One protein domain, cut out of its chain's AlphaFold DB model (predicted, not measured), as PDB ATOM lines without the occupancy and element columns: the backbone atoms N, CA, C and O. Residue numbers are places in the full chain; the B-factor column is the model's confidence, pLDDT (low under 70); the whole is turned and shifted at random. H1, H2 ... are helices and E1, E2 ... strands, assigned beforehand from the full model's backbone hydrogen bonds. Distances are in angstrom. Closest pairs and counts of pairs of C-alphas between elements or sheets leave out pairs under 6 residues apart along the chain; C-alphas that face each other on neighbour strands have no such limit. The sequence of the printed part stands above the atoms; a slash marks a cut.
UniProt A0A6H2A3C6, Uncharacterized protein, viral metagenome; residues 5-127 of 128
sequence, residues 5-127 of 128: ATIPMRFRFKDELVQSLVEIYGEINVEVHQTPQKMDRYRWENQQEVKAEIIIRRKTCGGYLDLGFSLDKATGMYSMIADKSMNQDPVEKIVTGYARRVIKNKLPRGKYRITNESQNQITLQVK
ATOM      1  N   ALA A   5     560.163 380.087 323.279       77.06
ATOM      2  CA  ALA A   5     559.031 380.565 322.506       77.06
ATOM      3  C   ALA A   5     559.495 381.528 321.419       77.06
ATOM      4  O   ALA A   5     560.397 382.346 321.614       77.06
ATOM      5  N   THR A   6     558.815 381.455 320.279       78.31
ATOM      6  CA  THR A   6     558.873 382.514 319.282       78.31
ATOM      7  C   THR A   6     557.987 383.652 319.760       78.31
ATOM      8  O   THR A   6     556.773 383.492 319.889       78.31
ATOM      9  N   ILE A   7     558.592 384.803 320.020       77.62
ATOM     10  CA  ILE A   7     557.861 386.021 320.347       77.62
ATOM     11  C   ILE A   7     557.515 386.679 319.004       77.62
ATOM     12  O   ILE A   7     558.423 386.899 318.197       77.62
ATOM     13  N   PRO A   8     556.230 386.980 318.721       68.19
ATOM     14  CA  PRO A   8     555.746 387.394 317.399       68.19
ATOM     15  C   PRO A   8     556.112 388.847 317.043       68.19
ATOM     16  O   PRO A   8     555.314 389.587 316.472       68.19
ATOM     17  N   MET A   9     557.328 389.275 317.373       79.31
ATOM     18  CA  MET A   9     557.904 390.535 316.919       79.31
ATOM     19  C   MET A   9     558.599 390.308 315.588       79.31
ATOM     20  O   MET A   9     559.242 389.279 315.391       79.31
ATOM     21  N   ARG A  10     558.468 391.269 314.672       86.62
ATOM     22  CA  ARG A  10     558.990 391.137 313.312       86.62
ATOM     23  C   ARG A  10     559.978 392.243 312.990       86.62
ATOM     24  O   ARG A  10     559.638 393.423 313.034       86.62
ATOM     25  N   PHE A  11     561.176 391.841 312.588       93.12
ATOM     26  CA  PHE A  11     562.261 392.741 312.212       93.12
ATOM     27  C   PHE A  11     562.634 392.483 310.755       93.12
ATOM     28  O   PHE A  11     562.999 391.374 310.389       93.12
ATOM     29  N   ARG A  12     562.525 393.488 309.888       93.81
ATOM     30  CA  ARG A  12     562.806 393.339 308.450       93.81
ATOM     31  C   ARG A  12     564.264 393.630 308.111       93.81
ATOM     32  O   ARG A  12     564.835 393.000 307.229       93.81
ATOM     33  N   PHE A  13     564.854 394.622 308.767       94.62
ATOM     34  CA  PHE A  13     566.156 395.142 308.370       94.62
ATOM     35  C   PHE A  13     567.265 394.515 309.220       94.62
ATOM     36  O   PHE A  13     567.453 394.893 310.375       94.62
ATOM     37  N   LYS A  14     567.969 393.527 308.646       94.88
ATOM     38  CA  LYS A  14     569.009 392.746 309.336       94.88
ATOM     39  C   LYS A  14     570.071 393.640 309.974       94.88
ATOM     40  O   LYS A  14     570.351 393.473 311.153       94.88
ATOM     41  N   ASP A  15     570.636 394.579 309.223       95.75
ATOM     42  CA  ASP A  15     571.763 395.390 309.699       95.75
ATOM     43  C   ASP A  15     571.351 396.289 310.868       95.75
ATOM     44  O   ASP A  15     572.064 396.401 311.860       95.75
ATOM     45  N   GLU A  16     570.163 396.884 310.800       95.44
ATOM     46  CA  GLU A  16     569.588 397.696 311.869       95.44
ATOM     47  C   GLU A  16     569.306 396.864 313.121       95.44
ATOM     48  O   GLU A  16     569.559 397.340 314.230       95.44
ATOM     49  N   LEU A  17     568.828 395.627 312.950       95.75
ATOM     50  CA  LEU A  17     568.645 394.681 314.046       95.75
ATOM     51  C   LEU A  17     569.993 394.314 314.674       95.75
ATOM     52  O   LEU A  17     570.169 394.532 315.868       95.75
ATOM     53  N   VAL A  18     570.961 393.841 313.886       96.50
ATOM     54  CA  VAL A  18     572.304 393.477 314.367       96.50
ATOM     55  C   VAL A  18     572.948 394.639 315.111       96.50
ATOM     56  O   VAL A  18     573.418 394.466 316.227       96.50
ATOM     57  N   GLN A  19     572.911 395.843 314.546       95.00
ATOM     58  CA  GLN A  19     573.519 397.007 315.179       95.00
ATOM     59  C   GLN A  19     572.816 397.404 316.484       95.00
ATOM     60  O   GLN A  19     573.488 397.790 317.433       95.00
ATOM     61  N   SER A  20     571.486 397.268 316.571       94.31
ATOM     62  CA  SER A  20     570.777 397.470 317.844       94.31
ATOM     63  C   SER A  20     571.185 396.438 318.900       94.31
ATOM     64  O   SER A  20     571.383 396.784 320.060       94.31
ATOM     65  N   LEU A  21     571.385 395.180 318.501       94.25
ATOM     66  CA  LEU A  21     571.841 394.120 319.399       94.25
ATOM     67  C   LEU A  21     573.280 394.356 319.862       94.25
ATOM     68  O   LEU A  21     573.571 394.168 321.037       94.25
ATOM     69  N   VAL A  22     574.161 394.823 318.973       94.12
ATOM     70  CA  VAL A  22     575.546 395.184 319.307       94.12
ATOM     71  C   VAL A  22     575.594 396.337 320.312       94.12
ATOM     72  O   VAL A  22     576.401 396.298 321.233       94.12
ATOM     73  N   GLU A  23     574.708 397.329 320.203       91.69
ATOM     74  CA  GLU A  23     574.614 398.416 321.193       91.69
ATOM     75  C   GLU A  23     574.159 397.928 322.573       91.69
ATOM     76  O   GLU A  23     574.617 398.445 323.589       91.69
ATOM     77  N   ILE A  24     573.253 396.949 322.616       90.31
ATOM     78  CA  ILE A  24     572.679 396.440 323.870       90.31
ATOM     79  C   ILE A  24     573.618 395.435 324.545       90.31
ATOM     80  O   ILE A  24     573.781 395.468 325.764       90.31
ATOM     81  N   TYR A  25     574.207 394.531 323.764       89.75
ATOM     82  CA  TYR A  25     574.923 393.356 324.265       89.75
ATOM     83  C   TYR A  25     576.432 393.398 324.009       89.75
ATOM     84  O   TYR A  25     577.160 392.587 324.575       89.75
ATOM     85  N   GLY A  26     576.925 394.333 323.198       88.50
ATOM     86  CA  GLY A  26     578.326 394.417 322.790       88.50
ATOM     87  C   GLY A  26     578.662 393.501 321.610       88.50
ATOM     88  O   GLY A  26     578.143 392.393 321.487       88.50
ATOM     89  N   GLU A  27     579.568 393.962 320.746       88.69
ATOM     90  CA  GLU A  27     579.913 393.306 319.474       88.69
ATOM     91  C   GLU A  27     580.380 391.859 319.645       88.69
ATOM     92  O   GLU A  27     579.901 390.967 318.954       88.69
ATOM     93  N   ILE A  28     581.239 391.611 320.638       84.62
ATOM     94  CA  ILE A  28     581.809 390.286 320.923       84.62
ATOM     95  C   ILE A  28     580.760 389.224 321.285       84.62
ATOM     96  O   ILE A  28     581.077 388.039 321.325       84.62
ATOM     97  N   ASN A  29     579.532 389.645 321.591       88.56
ATOM     98  CA  ASN A  29     578.463 388.776 322.064       88.56
ATOM     99  C   ASN A  29     577.360 388.540 321.027       88.56
ATOM    100  O   ASN A  29     576.457 387.744 321.288       88.56
ATOM    101  N   VAL A  30     577.405 389.231 319.884       93.25
ATOM    102  CA  VAL A  30     576.410 389.094 318.818       93.25
ATOM    103  C   VAL A  30     577.004 388.257 317.698       93.25
ATOM    104  O   VAL A  30     577.843 388.713 316.926       93.25
ATOM    105  N   GLU A  31     576.535 387.023 317.581       95.19
ATOM    106  CA  GLU A  31     576.931 386.130 316.504       95.19
ATOM    107  C   GLU A  31     575.954 386.255 315.335       95.19
ATOM    108  O   GLU A  31     574.743 386.094 315.501       95.19
ATOM    109  N   VAL A  32     576.479 386.510 314.138       96.50
ATOM    110  CA  VAL A  32     575.687 386.595 312.909       96.50
ATOM    111  C   VAL A  32     576.150 385.518 311.944       96.50
ATOM    112  O   VAL A  32     577.279 385.537 311.458       96.50
ATOM    113  N   HIS A  33     575.242 384.610 311.614       96.00
ATOM    114  CA  HIS A  33     575.504 383.448 310.781       96.00
ATOM    115  C   HIS A  33     574.801 383.572 309.427       96.00
ATOM    116  O   HIS A  33     573.734 384.179 309.300       96.00
ATOM    117  N   GLN A  34     575.403 383.000 308.382       91.69
ATOM    118  CA  GLN A  34     574.774 382.928 307.053       91.69
ATOM    119  C   GLN A  34     573.664 381.869 306.997       91.69
ATOM    120  O   GLN A  34     572.712 382.001 306.231       91.69
ATOM    121  N   THR A  35     573.792 380.820 307.808       92.81
ATOM    122  CA  THR A  35     572.830 379.722 307.929       92.81
ATOM    123  C   THR A  35     572.428 379.549 309.396       92.81
ATOM    124  O   THR A  35     573.262 379.808 310.268       92.81
ATOM    125  N   PRO A  36     571.186 379.107 309.694       92.75
ATOM    126  CA  PRO A  36     570.733 378.920 311.068       92.75
ATOM    127  C   PRO A  36     571.674 378.007 311.858       92.75
ATOM    128  O   PRO A  36     571.859 376.840 311.500       92.75
ATOM    129  N   GLN A  37     572.224 378.525 312.952       93.81
ATOM    130  CA  GLN A  37     573.063 377.766 313.873       93.81
ATOM    131  C   GLN A  37     572.272 377.336 315.095       93.81
ATOM    132  O   GLN A  37     571.261 377.940 315.454       93.81
ATOM    133  N   LYS A  38     572.737 376.264 315.735       90.19
ATOM    134  CA  LYS A  38     572.129 375.751 316.958       90.19
ATOM    135  C   LYS A  38     572.274 376.770 318.089       90.19
ATOM    136  O   LYS A  38     573.367 377.272 318.360       90.19
ATOM    137  N   MET A  39     571.156 377.039 318.751       87.81
ATOM    138  CA  MET A  39     571.128 377.807 319.987       87.81
ATOM    139  C   MET A  39     571.479 376.888 321.157       87.81
ATOM    140  O   MET A  39     570.943 375.779 321.274       87.81
ATOM    141  N   ASP A  40     572.387 377.347 322.010       79.06
ATOM    142  CA  ASP A  40     572.772 376.636 323.218       79.06
ATOM    143  C   ASP A  40     571.694 376.789 324.294       79.06
ATOM    144  O   ASP A  40     570.912 377.741 324.346       79.06
ATOM    145  N   ARG A  41     571.634 375.792 325.171       69.31
ATOM    146  CA  ARG A  41     570.705 375.732 326.299       69.31
ATOM    147  C   ARG A  41     571.374 375.097 327.503       69.31
ATOM    148  O   ARG A  41     572.421 374.455 327.381       69.31
ATOM    149  N   TYR A  42     570.771 375.251 328.676       56.62
ATOM    150  CA  TYR A  42     571.219 374.528 329.857       56.62
ATOM    151  C   TYR A  42     570.918 373.016 329.720       56.62
ATOM    152  O   TYR A  42     569.911 372.602 329.151       56.62
ATOM    153  N   ARG A  43     571.845 372.179 330.207       51.75
ATOM    154  CA  ARG A  43     572.046 370.753 329.862       51.75
ATOM    155  C   ARG A  43     570.876 369.788 330.149       51.75
ATOM    156  O   ARG A  43     570.937 368.656 329.687       51.75
ATOM    157  N   TRP A  44     569.849 370.179 330.907       48.72
ATOM    158  CA  TRP A  44     568.820 369.256 331.423       48.72
ATOM    159  C   TRP A  44     567.550 369.127 330.562       48.72
ATOM    160  O   TRP A  44     566.617 368.435 330.961       48.72
ATOM    161  N   GLU A  45     567.499 369.719 329.364       53.00
ATOM    162  CA  GLU A  45     566.280 369.712 328.537       53.00
ATOM    163  C   GLU A  45     566.364 368.831 327.274       53.00
ATOM    164  O   GLU A  45     567.025 369.163 326.282       53.00
ATOM    165  N   ASN A  46     565.601 367.729 327.289       53.22
ATOM    166  CA  ASN A  46     565.292 366.855 326.146       53.22
ATOM    167  C   ASN A  46     564.276 367.513 325.193       53.22
ATOM    168  O   ASN A  46     563.127 367.087 325.092       53.22
ATOM    169  N   GLN A  47     564.674 368.591 324.519       59.47
ATOM    170  CA  GLN A  47     563.793 369.335 323.609       59.47
ATOM    171  C   GLN A  47     564.360 369.431 322.193       59.47
ATOM    172  O   GLN A  47     565.570 369.303 321.990       59.47
ATOM    173  N   GLN A  48     563.479 369.662 321.216       66.00
ATOM    174  CA  GLN A  48     563.842 369.864 319.809       66.00
ATOM    175  C   GLN A  48     564.968 370.897 319.661       66.00
ATOM    176  O   GLN A  48     565.096 371.828 320.460       66.00
ATOM    177  N   GLU A  49     565.841 370.692 318.677       75.62
ATOM    178  CA  GLU A  49     566.905 371.646 318.376       75.62
ATOM    179  C   GLU A  49     566.305 372.941 317.831       75.62
ATOM    180  O   GLU A  49     565.593 372.927 316.828       75.62
ATOM    181  N   VAL A  50     566.618 374.060 318.482       84.88
ATOM    182  CA  VAL A  50     566.211 375.394 318.041       84.88
ATOM    183  C   VAL A  50     567.402 376.058 317.359       84.88
ATOM    184  O   VAL A  50     568.536 375.954 317.843       84.88
ATOM    185  N   LYS A  51     567.160 376.687 316.206       90.88
ATOM    186  CA  LYS A  51     568.200 377.306 315.379       90.88
ATOM    187  C   LYS A  51     567.839 378.743 315.024       90.88
ATOM    188  O   LYS A  51     566.665 379.049 314.835       90.88
ATOM    189  N   ALA A  52     568.853 379.591 314.905       93.69
ATOM    190  CA  ALA A  52     568.709 381.001 314.559       93.69
ATOM    191  C   ALA A  52     569.919 381.501 313.758       93.69
ATOM    192  O   ALA A  52     571.022 380.967 313.873       93.69
ATOM    193  N   GLU A  53     569.711 382.526 312.935       96.12
ATOM    194  CA  GLU A  53     570.763 383.180 312.157       96.12
ATOM    195  C   GLU A  53     571.513 384.240 312.965       96.12
ATOM    196  O   GLU A  53     572.692 384.466 312.715       96.12
ATOM    197  N   ILE A  54     570.856 384.893 313.923       96.69
ATOM    198  CA  ILE A  54     571.503 385.840 314.839       96.69
ATOM    199  C   ILE A  54     571.349 385.290 316.250       96.69
ATOM    200  O   ILE A  54     570.228 384.980 316.654       96.69
ATOM    201  N   ILE A  55     572.454 385.147 316.979       94.81
ATOM    202  CA  ILE A  55     572.480 384.528 318.305       94.81
ATOM    203  C   ILE A  55     573.229 385.430 319.284       94.81
ATOM    204  O   ILE A  55     574.315 385.917 318.987       94.81
ATOM    205  N   ILE A  56     572.655 385.611 320.470       92.31
ATOM    206  CA  ILE A  56     573.321 386.192 321.630       92.31
ATOM    207  C   ILE A  56     573.379 385.105 322.695       92.31
ATOM    208  O   ILE A  56     572.349 384.580 323.130       92.31
ATOM    209  N   ARG A  57     574.594 384.733 323.098       86.62
ATOM    210  CA  ARG A  57     574.797 383.601 324.005       86.62
ATOM    211  C   ARG A  57     574.315 383.924 325.416       86.62
ATOM    212  O   ARG A  57     574.533 385.017 325.936       86.62
ATOM    213  N   ARG A  58     573.742 382.923 326.086       78.25
ATOM    214  CA  ARG A  58     573.150 383.019 327.433       78.25
ATOM    215  C   ARG A  58     574.047 383.682 328.482       78.25
ATOM    216  O   ARG A  58     573.555 384.390 329.356       78.25
ATOM    217  N   LYS A  59     575.369 383.484 328.373       75.81
ATOM    218  CA  LYS A  59     576.380 384.073 329.271       75.81
ATOM    219  C   LYS A  59     576.344 385.606 329.264       75.81
ATOM    220  O   LYS A  59     576.689 386.212 330.269       75.81
ATOM    221  N   THR A  60     575.906 386.205 328.162       73.56
ATOM    222  CA  THR A  60     575.819 387.655 327.980       73.56
ATOM    223  C   THR A  60     574.440 388.192 328.351       73.56
ATOM    224  O   THR A  60     574.321 389.281 328.902       73.56
ATOM    225  N   CYS A  61     573.384 387.421 328.095       66.50
ATOM    226  CA  CYS A  61     572.006 387.847 328.347       66.50
ATOM    227  C   CYS A  61     571.584 387.760 329.824       66.50
ATOM    228  O   CYS A  61     570.462 388.140 330.148       66.50
ATOM    229  N   GLY A  62     572.429 387.213 330.707       63.88
ATOM    230  CA  GLY A  62     572.093 386.975 332.118       63.88
ATOM    231  C   GLY A  62     571.000 385.914 332.328       63.88
ATOM    232  O   GLY A  62     570.464 385.800 333.427       63.88
ATOM    233  N   GLY A  63     570.658 385.160 331.279       65.31
ATOM    234  CA  GLY A  63     569.571 384.182 331.260       65.31
ATOM    235  C   GLY A  63     570.050 382.730 331.223       65.31
ATOM    236  O   GLY A  63     571.236 382.431 331.067       65.31
ATOM    237  N   TYR A  64     569.100 381.800 331.338       67.62
ATOM    238  CA  TYR A  64     569.364 380.358 331.258       67.62
ATOM    239  C   TYR A  64     569.537 379.849 329.817       67.62
ATOM    240  O   TYR A  64     570.152 378.798 329.609       67.62
ATOM    241  N   LEU A  65     569.045 380.612 328.839       77.19
ATOM    242  CA  LEU A  65     568.963 380.267 327.422       77.19
ATOM    243  C   LEU A  65     569.567 381.365 326.536       77.19
ATOM    244  O   LEU A  65     569.669 382.523 326.949       77.19
ATOM    245  N   ASP A  66     569.997 380.983 325.334       88.44
ATOM    246  CA  ASP A  66     570.438 381.927 324.308       88.44
ATOM    247  C   ASP A  66     569.255 382.787 323.835       88.44
ATOM    248  O   ASP A  66     568.097 382.385 323.907       88.44
ATOM    249  N   LEU A  67     569.542 383.970 323.301       90.50
ATOM    250  CA  LEU A  67     568.573 384.766 322.553       90.50
ATOM    251  C   LEU A  67     568.851 384.583 321.062       90.50
ATOM    252  O   LEU A  67     569.999 384.670 320.633       90.50
ATOM    253  N   GLY A  68     567.814 384.327 320.274       93.44
ATOM    254  CA  GLY A  68     567.944 384.045 318.850       93.44
ATOM    255  C   GLY A  68     567.010 384.886 318.000       93.44
ATOM    256  O   GLY A  68     565.939 385.295 318.442       93.44
ATOM    257  N   PHE A  69     567.390 385.099 316.747       95.38
ATOM    258  CA  PHE A  69     566.513 385.655 315.727       95.38
ATOM    259  C   PHE A  69     566.554 384.767 314.493       95.38
ATOM    260  O   PHE A  69     567.614 384.589 313.889       95.38
ATOM    261  N   SER A  70     565.395 384.214 314.136       94.56
ATOM    262  CA  SER A  70     565.254 383.332 312.982       94.56
ATOM    263  C   SER A  70     564.620 384.057 311.804       94.56
ATOM    264  O   SER A  70     563.599 384.727 311.975       94.56
ATOM    265  N   LEU A  71     565.223 383.925 310.623       94.06
ATOM    266  CA  LEU A  71     564.711 384.491 309.380       94.06
ATOM    267  C   LEU A  71     563.601 383.614 308.794       94.06
ATOM    268  O   LEU A  71     563.828 382.489 308.346       94.06
ATOM    269  N   ASP A  72     562.409 384.184 308.671       92.62
ATOM    270  CA  ASP A  72     561.398 383.664 307.765       92.62
ATOM    271  C   ASP A  72     561.776 384.042 306.325       92.62
ATOM    272  O   ASP A  72     561.653 385.194 305.901       92.62
ATOM    273  N   LYS A  73     562.243 383.049 305.560       90.06
ATOM    274  CA  LYS A  73     562.661 383.222 304.160       90.06
ATOM    275  C   LYS A  73     561.520 383.642 303.233       90.06
ATOM    276  O   LYS A  73     561.800 384.248 302.204       90.06
ATOM    277  N   ALA A  74     560.266 383.332 303.567       91.88
ATOM    278  CA  ALA A  74     559.125 383.700 302.737       91.88
ATOM    279  C   ALA A  74     558.790 385.191 302.875       91.88
ATOM    280  O   ALA A  74     558.452 385.846 301.891       91.88
ATOM    281  N   THR A  75     558.902 385.742 304.086       91.06
ATOM    282  CA  THR A  75     558.551 387.147 304.364       91.06
ATOM    283  C   THR A  75     559.755 388.087 304.433       91.06
ATOM    284  O   THR A  75     559.585 389.310 304.407       91.06
ATOM    285  N   GLY A  76     560.969 387.539 304.534       91.50
ATOM    286  CA  GLY A  76     562.191 388.301 304.774       91.50
ATOM    287  C   GLY A  76     562.219 388.959 306.157       91.50
ATOM    288  O   GLY A  76     562.865 389.992 306.329       91.50
ATOM    289  N   MET A  77     561.465 388.426 307.124       93.62
ATOM    290  CA  MET A  77     561.358 388.977 308.475       93.62
ATOM    291  C   MET A  77     562.011 388.050 309.494       93.62
ATOM    292  O   MET A  77     561.814 386.841 309.472       93.62
ATOM    293  N   TYR A  78     562.744 388.633 310.429       93.69
ATOM    294  CA  TYR A  78     563.275 387.940 311.587       93.69
ATOM    295  C   TYR A  78     562.232 387.912 312.702       93.69
ATOM    296  O   TYR A  78     561.629 388.945 313.007       93.69
ATOM    297  N   SER A  79     562.059 386.743 313.317       93.06
ATOM    298  CA  SER A  79     561.287 386.558 314.548       93.06
ATOM    299  C   SER A  79     562.222 386.265 315.710       93.06
ATOM    300  O   SER A  79     563.212 385.549 315.544       93.06
ATOM    301  N   MET A  80     561.907 386.804 316.884       92.00
ATOM    302  CA  MET A  80     562.709 386.580 318.083       92.00
ATOM    303  C   MET A  80     562.363 385.235 318.721       92.00
ATOM    304  O   MET A  80     561.192 384.886 318.868       92.00
ATOM    305  N   ILE A  81     563.391 384.500 319.120       90.62
ATOM    306  CA  ILE A  81     563.329 383.227 319.825       90.62
ATOM    307  C   ILE A  81     564.009 383.440 321.171       90.62
ATOM    308  O   ILE A  81     565.206 383.722 321.226       90.62
ATOM    309  N   ALA A  82     563.256 383.305 322.253       86.81
ATOM    310  CA  ALA A  82     563.758 383.544 323.598       86.81
ATOM    311  C   ALA A  82     563.136 382.574 324.599       86.81
ATOM    312  O   ALA A  82     562.176 381.868 324.278       86.81
ATOM    313  N   ASP A  83     563.669 382.563 325.819       81.06
ATOM    314  CA  ASP A  83     562.986 381.936 326.946       81.06
ATOM    315  C   ASP A  83     561.601 382.579 327.143       81.06
ATOM    316  O   ASP A  83     561.462 383.804 327.124       81.06
ATOM    317  N   LYS A  84     560.574 381.759 327.368       76.50
ATOM    318  CA  LYS A  84     559.232 382.213 327.757       76.50
ATOM    319  C   LYS A  84     559.237 383.072 329.015       76.50
ATOM    320  O   LYS A  84     558.343 383.897 329.167       76.50
ATOM    321  N   SER A  85     560.197 382.862 329.914       76.44
ATOM    322  CA  SER A  85     560.345 383.654 331.134       76.44
ATOM    323  C   SER A  85     561.197 384.912 330.943       76.44
ATOM    324  O   SER A  85     561.554 385.546 331.933       76.44
ATOM    325  N   MET A  86     561.593 385.257 329.712       78.06
ATOM    326  CA  MET A  86     562.346 386.482 329.458       78.06
ATOM    327  C   MET A  86     561.507 387.698 329.866       78.06
ATOM    328  O   MET A  86     560.370 387.862 329.424       78.06
ATOM    329  N   ASN A  87     562.089 388.552 330.710       78.06
ATOM    330  CA  ASN A  87     561.461 389.800 331.136       78.06
ATOM    331  C   ASN A  87     561.148 390.699 329.928       78.06
ATOM    332  O   ASN A  87     561.788 390.600 328.879       78.06
ATOM    333  N   GLN A  88     560.186 391.608 330.092       79.38
ATOM    334  CA  GLN A  88     559.788 392.531 329.027       79.38
ATOM    335  C   GLN A  88     560.871 393.581 328.729       79.38
ATOM    336  O   GLN A  88     561.105 393.875 327.560       79.38
ATOM    337  N   ASP A  89     561.609 394.072 329.730       82.19
ATOM    338  CA  ASP A  89     562.546 395.192 329.531       82.19
ATOM    339  C   ASP A  89     563.628 394.932 328.461       82.19
ATOM    340  O   ASP A  89     563.889 395.816 327.640       82.19
ATOM    341  N   PRO A  90     564.293 393.756 328.405       82.88
ATOM    342  CA  PRO A  90     565.221 393.450 327.317       82.88
ATOM    343  C   PRO A  90     564.557 393.458 325.935       82.88
ATOM    344  O   PRO A  90     565.151 393.946 324.974       82.88
ATOM    345  N   VAL A  91     563.322 392.959 325.835       84.81
ATOM    346  CA  VAL A  91     562.550 392.947 324.586       84.81
ATOM    347  C   VAL A  91     562.252 394.374 324.132       84.81
ATOM    348  O   VAL A  91     562.499 394.720 322.978       84.81
ATOM    349  N   GLU A  92     561.800 395.227 325.049       85.69
ATOM    350  CA  GLU A  92     561.517 396.638 324.777       85.69
ATOM    351  C   GLU A  92     562.767 397.385 324.302       85.69
ATOM    352  O   GLU A  92     562.723 398.096 323.296       85.69
ATOM    353  N   LYS A  93     563.921 397.156 324.944       87.88
ATOM    354  CA  LYS A  93     565.201 397.749 324.523       87.88
ATOM    355  C   LYS A  93     565.574 397.373 323.089       87.88
ATOM    356  O   LYS A  93     565.956 398.254 322.318       87.88
ATOM    357  N   ILE A  94     565.440 396.095 322.724       90.19
ATOM    358  CA  ILE A  94     565.733 395.605 321.367       90.19
ATOM    359  C   ILE A  94     564.821 396.289 320.350       90.19
ATOM    360  O   ILE A  94     565.281 396.795 319.327       90.19
ATOM    361  N   VAL A  95     563.526 396.347 320.645       89.38
ATOM    362  CA  VAL A  95     562.512 396.894 319.739       89.38
ATOM    363  C   VAL A  95     562.709 398.385 319.531       89.38
ATOM    364  O   VAL A  95     562.732 398.847 318.388       89.38
ATOM    365  N   THR A  96     562.911 399.134 320.610       88.31
ATOM    366  CA  THR A  96     563.129 400.580 320.552       88.31
ATOM    367  C   THR A  96     564.454 400.915 319.869       88.31
ATOM    368  O   THR A  96     564.491 401.799 319.010       88.31
ATOM    369  N   GLY A  97     565.532 400.178 320.166       90.75
ATOM    370  CA  GLY A  97     566.827 400.332 319.494       90.75
ATOM    371  C   GLY A  97     566.739 400.082 317.986       90.75
ATOM    372  O   GLY A  97     567.179 400.910 317.184       90.75
ATOM    373  N   TYR A  98     566.088 398.989 317.586       92.88
ATOM    374  CA  TYR A  98     565.822 398.689 316.182       92.88
ATOM    375  C   TYR A  98     564.984 399.785 315.511       92.88
ATOM    376  O   TYR A  98     565.367 400.307 314.461       92.88
ATOM    377  N   ALA A  99     563.860 400.180 316.118       89.12
ATOM    378  CA  ALA A  99     562.945 401.164 315.546       89.12
ATOM    379  C   ALA A  99     563.637 402.514 315.306       89.12
ATOM    380  O   ALA A  99     563.527 403.072 314.211       89.12
ATOM    381  N   ARG A 100     564.433 403.000 316.270       87.88
ATOM    382  CA  ARG A 100     565.260 404.214 316.121       87.88
ATOM    383  C   ARG A 100     566.159 404.144 314.893       87.88
ATOM    384  O   ARG A 100     566.229 405.093 314.110       87.88
ATOM    385  N   ARG A 101     566.832 403.011 314.704       91.31
ATOM    386  CA  ARG A 101     567.771 402.801 313.595       91.31
ATOM    387  C   ARG A 101     567.060 402.755 312.251       91.31
ATOM    388  O   ARG A 101     567.506 403.409 311.309       91.31
ATOM    389  N   VAL A 102     565.919 402.076 312.174       90.69
ATOM    390  CA  VAL A 102     565.086 402.059 310.964       90.69
ATOM    391  C   VAL A 102     564.605 403.462 310.608       90.69
ATOM    392  O   VAL A 102     564.733 403.879 309.458       90.69
ATOM    393  N   ILE A 103     564.112 404.222 311.585       87.12
ATOM    394  CA  ILE A 103     563.650 405.597 311.367       87.12
ATOM    395  C   ILE A 103     564.789 406.479 310.851       87.12
ATOM    396  O   ILE A 103     564.607 407.230 309.896       87.12
ATOM    397  N   LYS A 104     565.978 406.364 311.445       86.12
ATOM    398  CA  LYS A 104     567.146 407.169 311.072       86.12
ATOM    399  C   LYS A 104     567.700 406.830 309.684       86.12
ATOM    400  O   LYS A 104     568.135 407.738 308.972       86.12
ATOM    401  N   ASN A 105     567.725 405.545 309.328       89.88
ATOM    402  CA  ASN A 105     568.504 405.049 308.189       89.88
ATOM    403  C   ASN A 105     567.657 404.612 306.991       89.88
ATOM    404  O   ASN A 105     568.157 404.622 305.869       89.88
ATOM    405  N   LYS A 106     566.407 404.191 307.212       88.69
ATOM    406  CA  LYS A 106     565.542 403.635 306.161       88.69
ATOM    407  C   LYS A 106     564.365 404.537 305.805       88.69
ATOM    408  O   LYS A 106     563.856 404.429 304.693       88.69
ATOM    409  N   LEU A 107     563.918 405.416 306.708       83.25
ATOM    410  CA  LEU A 107     562.849 406.359 306.380       83.25
ATOM    411  C   LEU A 107     563.391 407.602 305.650       83.25
ATOM    412  O   LEU A 107     564.468 408.100 305.987       83.25
ATOM    413  N   PRO A 108     562.644 408.144 304.668       76.88
ATOM    414  CA  PRO A 108     563.020 409.366 303.968       76.88
ATOM    415  C   PRO A 108     563.210 410.537 304.936       76.88
ATOM    416  O   PRO A 108     562.293 410.919 305.672       76.88
ATOM    417  N   ARG A 109     564.400 411.144 304.901       70.12
ATOM    418  CA  ARG A 109     564.707 412.341 305.691       70.12
ATOM    419  C   ARG A 109     563.746 413.473 305.333       70.12
ATOM    420  O   ARG A 109     563.377 413.650 304.178       70.12
ATOM    421  N   GLY A 110     563.326 414.231 306.342       68.75
ATOM    422  CA  GLY A 110     562.444 415.386 306.168       68.75
ATOM    423  C   GLY A 110     560.951 415.063 306.057       68.75
ATOM    424  O   GLY A 110     560.159 415.953 306.334       68.75
ATOM    425  N   LYS A 111     560.549 413.818 305.763       74.94
ATOM    426  CA  LYS A 111     559.122 413.440 305.681       74.94
ATOM    427  C   LYS A 111     558.465 413.159 307.024       74.94
ATOM    428  O   LYS A 111     557.245 413.202 307.124       74.94
ATOM    429  N   TYR A 112     559.257 412.865 308.050       74.44
ATOM    430  CA  TYR A 112     558.750 412.488 309.363       74.44
ATOM    431  C   TYR A 112     559.456 413.292 310.452       74.44
ATOM    432  O   TYR A 112     560.645 413.608 310.341       74.44
ATOM    433  N   ARG A 113     558.724 413.628 311.513       74.75
ATOM    434  CA  ARG A 113     559.269 414.148 312.770       74.75
ATOM    435  C   ARG A 113     558.939 413.157 313.878       74.75
ATOM    436  O   ARG A 113     557.790 412.741 313.993       74.75
ATOM    437  N   ILE A 114     559.934 412.810 314.690       74.56
ATOM    438  CA  ILE A 114     559.699 412.092 315.944       74.56
ATOM    439  C   ILE A 114     559.050 413.087 316.909       74.56
ATOM    440  O   ILE A 114     559.624 414.141 317.190       74.56
ATOM    441  N   THR A 115     557.826 412.795 317.341       73.38
ATOM    442  CA  THR A 115     557.038 413.662 318.234       73.38
ATOM    443  C   THR A 115     556.952 413.125 319.654       73.38
ATOM    444  O   THR A 115     556.709 413.897 320.574       73.38
ATOM    445  N   ASN A 116     557.194 411.830 319.839       67.12
ATOM    446  CA  ASN A 116     557.350 411.209 321.143       67.12
ATOM    447  C   ASN A 116     558.391 410.097 321.036       67.12
ATOM    448  O   ASN A 116     558.363 409.303 320.093       67.12
ATOM    449  N   GLU A 117     559.302 410.073 321.999       67.25
ATOM    450  CA  GLU A 117     560.319 409.051 322.153       67.25
ATOM    451  C   GLU A 117     560.331 408.620 323.618       67.25
ATOM    452  O   GLU A 117     561.069 409.148 324.447       67.25
ATOM    453  N   SER A 118     559.458 407.672 323.936       61.84
ATOM    454  CA  SER A 118     559.480 406.986 325.225       61.84
ATOM    455  C   SER A 118     560.246 405.673 325.088       61.84
ATOM    456  O   SER A 118     560.514 405.212 323.976       61.84
ATOM    457  N   GLN A 119     560.589 405.048 326.216       51.09
ATOM    458  CA  GLN A 119     561.266 403.746 326.217       51.09
ATOM    459  C   GLN A 119     560.503 402.689 325.397       51.09
ATOM    460  O   GLN A 119     561.148 401.808 324.830       51.09
ATOM    461  N   ASN A 120     559.175 402.835 325.256       49.25
ATOM    462  CA  ASN A 120     558.289 401.793 324.728       49.25
ATOM    463  C   ASN A 120     557.479 402.242 323.498       49.25
ATOM    464  O   ASN A 120     556.713 401.461 322.936       49.25
ATOM    465  N   GLN A 121     557.627 403.495 323.057       61.31
ATOM    466  CA  GLN A 121     556.882 404.025 321.918       61.31
ATOM    467  C   GLN A 121     557.661 405.127 321.205       61.31
ATOM    468  O   GLN A 121     558.104 406.094 321.830       61.31
ATOM    469  N   ILE A 122     557.744 405.007 319.877       70.38
ATOM    470  CA  ILE A 122     558.200 406.080 318.993       70.38
ATOM    471  C   ILE A 122     557.021 406.520 318.132       70.38
ATOM    472  O   ILE A 122     556.493 405.736 317.342       70.38
ATOM    473  N   THR A 123     556.612 407.777 318.276       77.25
ATOM    474  CA  THR A 123     555.541 408.368 317.466       77.25
ATOM    475  C   THR A 123     556.147 409.214 316.356       77.25
ATOM    476  O   THR A 123     556.990 410.078 316.602       77.25
ATOM    477  N   LEU A 124     555.700 408.966 315.124       77.44
ATOM    478  CA  LEU A 124     556.091 409.723 313.940       77.44
ATOM    479  C   LEU A 124     554.916 410.564 313.447       77.44
ATOM    480  O   LEU A 124     553.824 410.043 313.240       77.44
ATOM    481  N   GLN A 125     555.166 411.843 313.184       77.88
ATOM    482  CA  GLN A 125     554.244 412.715 312.463       77.88
ATOM    483  C   GLN A 125     554.767 412.951 311.045       77.88
ATOM    484  O   GLN A 125     555.940 413.290 310.868       77.88
ATOM    485  N   VAL A 126     553.903 412.785 310.042       78.94
ATOM    486  CA  VAL A 126     554.218 413.104 308.642       78.94
ATOM    487  C   VAL A 126     554.266 414.622 308.481       78.94
ATOM    488  O   VAL A 126     553.346 415.316 308.913       78.94
ATOM    489  N   LYS A 127     555.336 415.144 307.877       66.06
ATOM    490  CA  LYS A 127     555.388 416.543 307.449       66.06
ATOM    491  C   LYS A 127     554.623 416.671 306.130       66.06
ATOM    492  O   LYS A 127     554.950 415.953 305.184       66.06
TER     493      LYS A 127
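AT A GLANCE: This is residues 5 to 127 of the 128 residues of an uncharacterized protein of viral metagenome (UniProt A0A6H2A3C6). A strongly twisted wall of five antiparallel strands has two helices, H1 and H3, over one face, and a small separate hairpin, E6 and E7, packs on H3 away from that wall. The hairpin lies at one end of the longest axis; at the other end residues 43 to 48 stick out from the long link between E2 and E3. The printed part has 123 residues, with three named helices and seven named strands in the order E1 H1 E2 E3 H2 E4 E5 H3 E6 E7; the large sheet runs E1 E5 E4 E3 E2, and the class is mixed, helices and strands. The whole is compact, with a radius of gyration of the C-alphas of 15.4 A, yet elongated, spanning 54 by 29 by 26 A.

IN THESE COORDINATES: E1, residues 5 to 11, begins at C-alpha 5 (559.031, 380.565, 322.506). H1, residues 14 to 25, is 16.1 A long. E2, residues 30 to 38, bends by 121 degrees at residue 35; E3 is residues 51 to 56. H2 is residues 58 to 61, E4 residues 67 to 72. E5, residues 77 to 83, measures 19.8 A. H3, residues 88 to 105, measures 25.8 A and begins at C-alpha 88 (559.788, 392.531, 329.027). E6 is residues 112 to 118, and E7, residues 121 to 126, ends at C-alpha 126 (554.218, 413.104, 308.642).

HOW THE PARTS SIT: In the large sheet, E1 and E2 are edge strands. N 7 and O 80 of E1 and E5 are 2.8 A apart. The hairpin E4 and E5 has N 70 and O 79 at 2.9 A, E4 and E3 have N 69 and O 54 at 2.8 A, and the hairpin E2 and E3 has N 33 and O 53 at 2.8 A. H1 and H3 are on the same face, in two layers, helices on one face of a sheet. They touch at a steep tilt of 47 degrees, opposite ways, with C-alphas of Ser 20 and Gly 97 closest at 5.1 A. H2 is only just not on the sheet, with 4 pairs of C-alphas within 10 A. H3 and E7 come closest at the C-alphas of Thr 96 and Gln 121, 7.3 A apart; H3 and E6 are near each other, with 7 pairs of C-alphas within 10 A. In the hairpin E6 and E7, N 115 and O 123 are 2.9 A apart. In H1 and H3 every O i to N i+4 pair is within hydrogen-bond range; H2 is too short for such a pair.

THE WHOLE: The C-alphas of Trp 44 and Lys 127, the two farthest apart, are 54.7 A apart. The printed part has no cut; E2 to E3 is the long link. Mean pLDDT of the printed part is 82.7; residues under 70 include 41 to 48, 61 to 64 and 116 to 121.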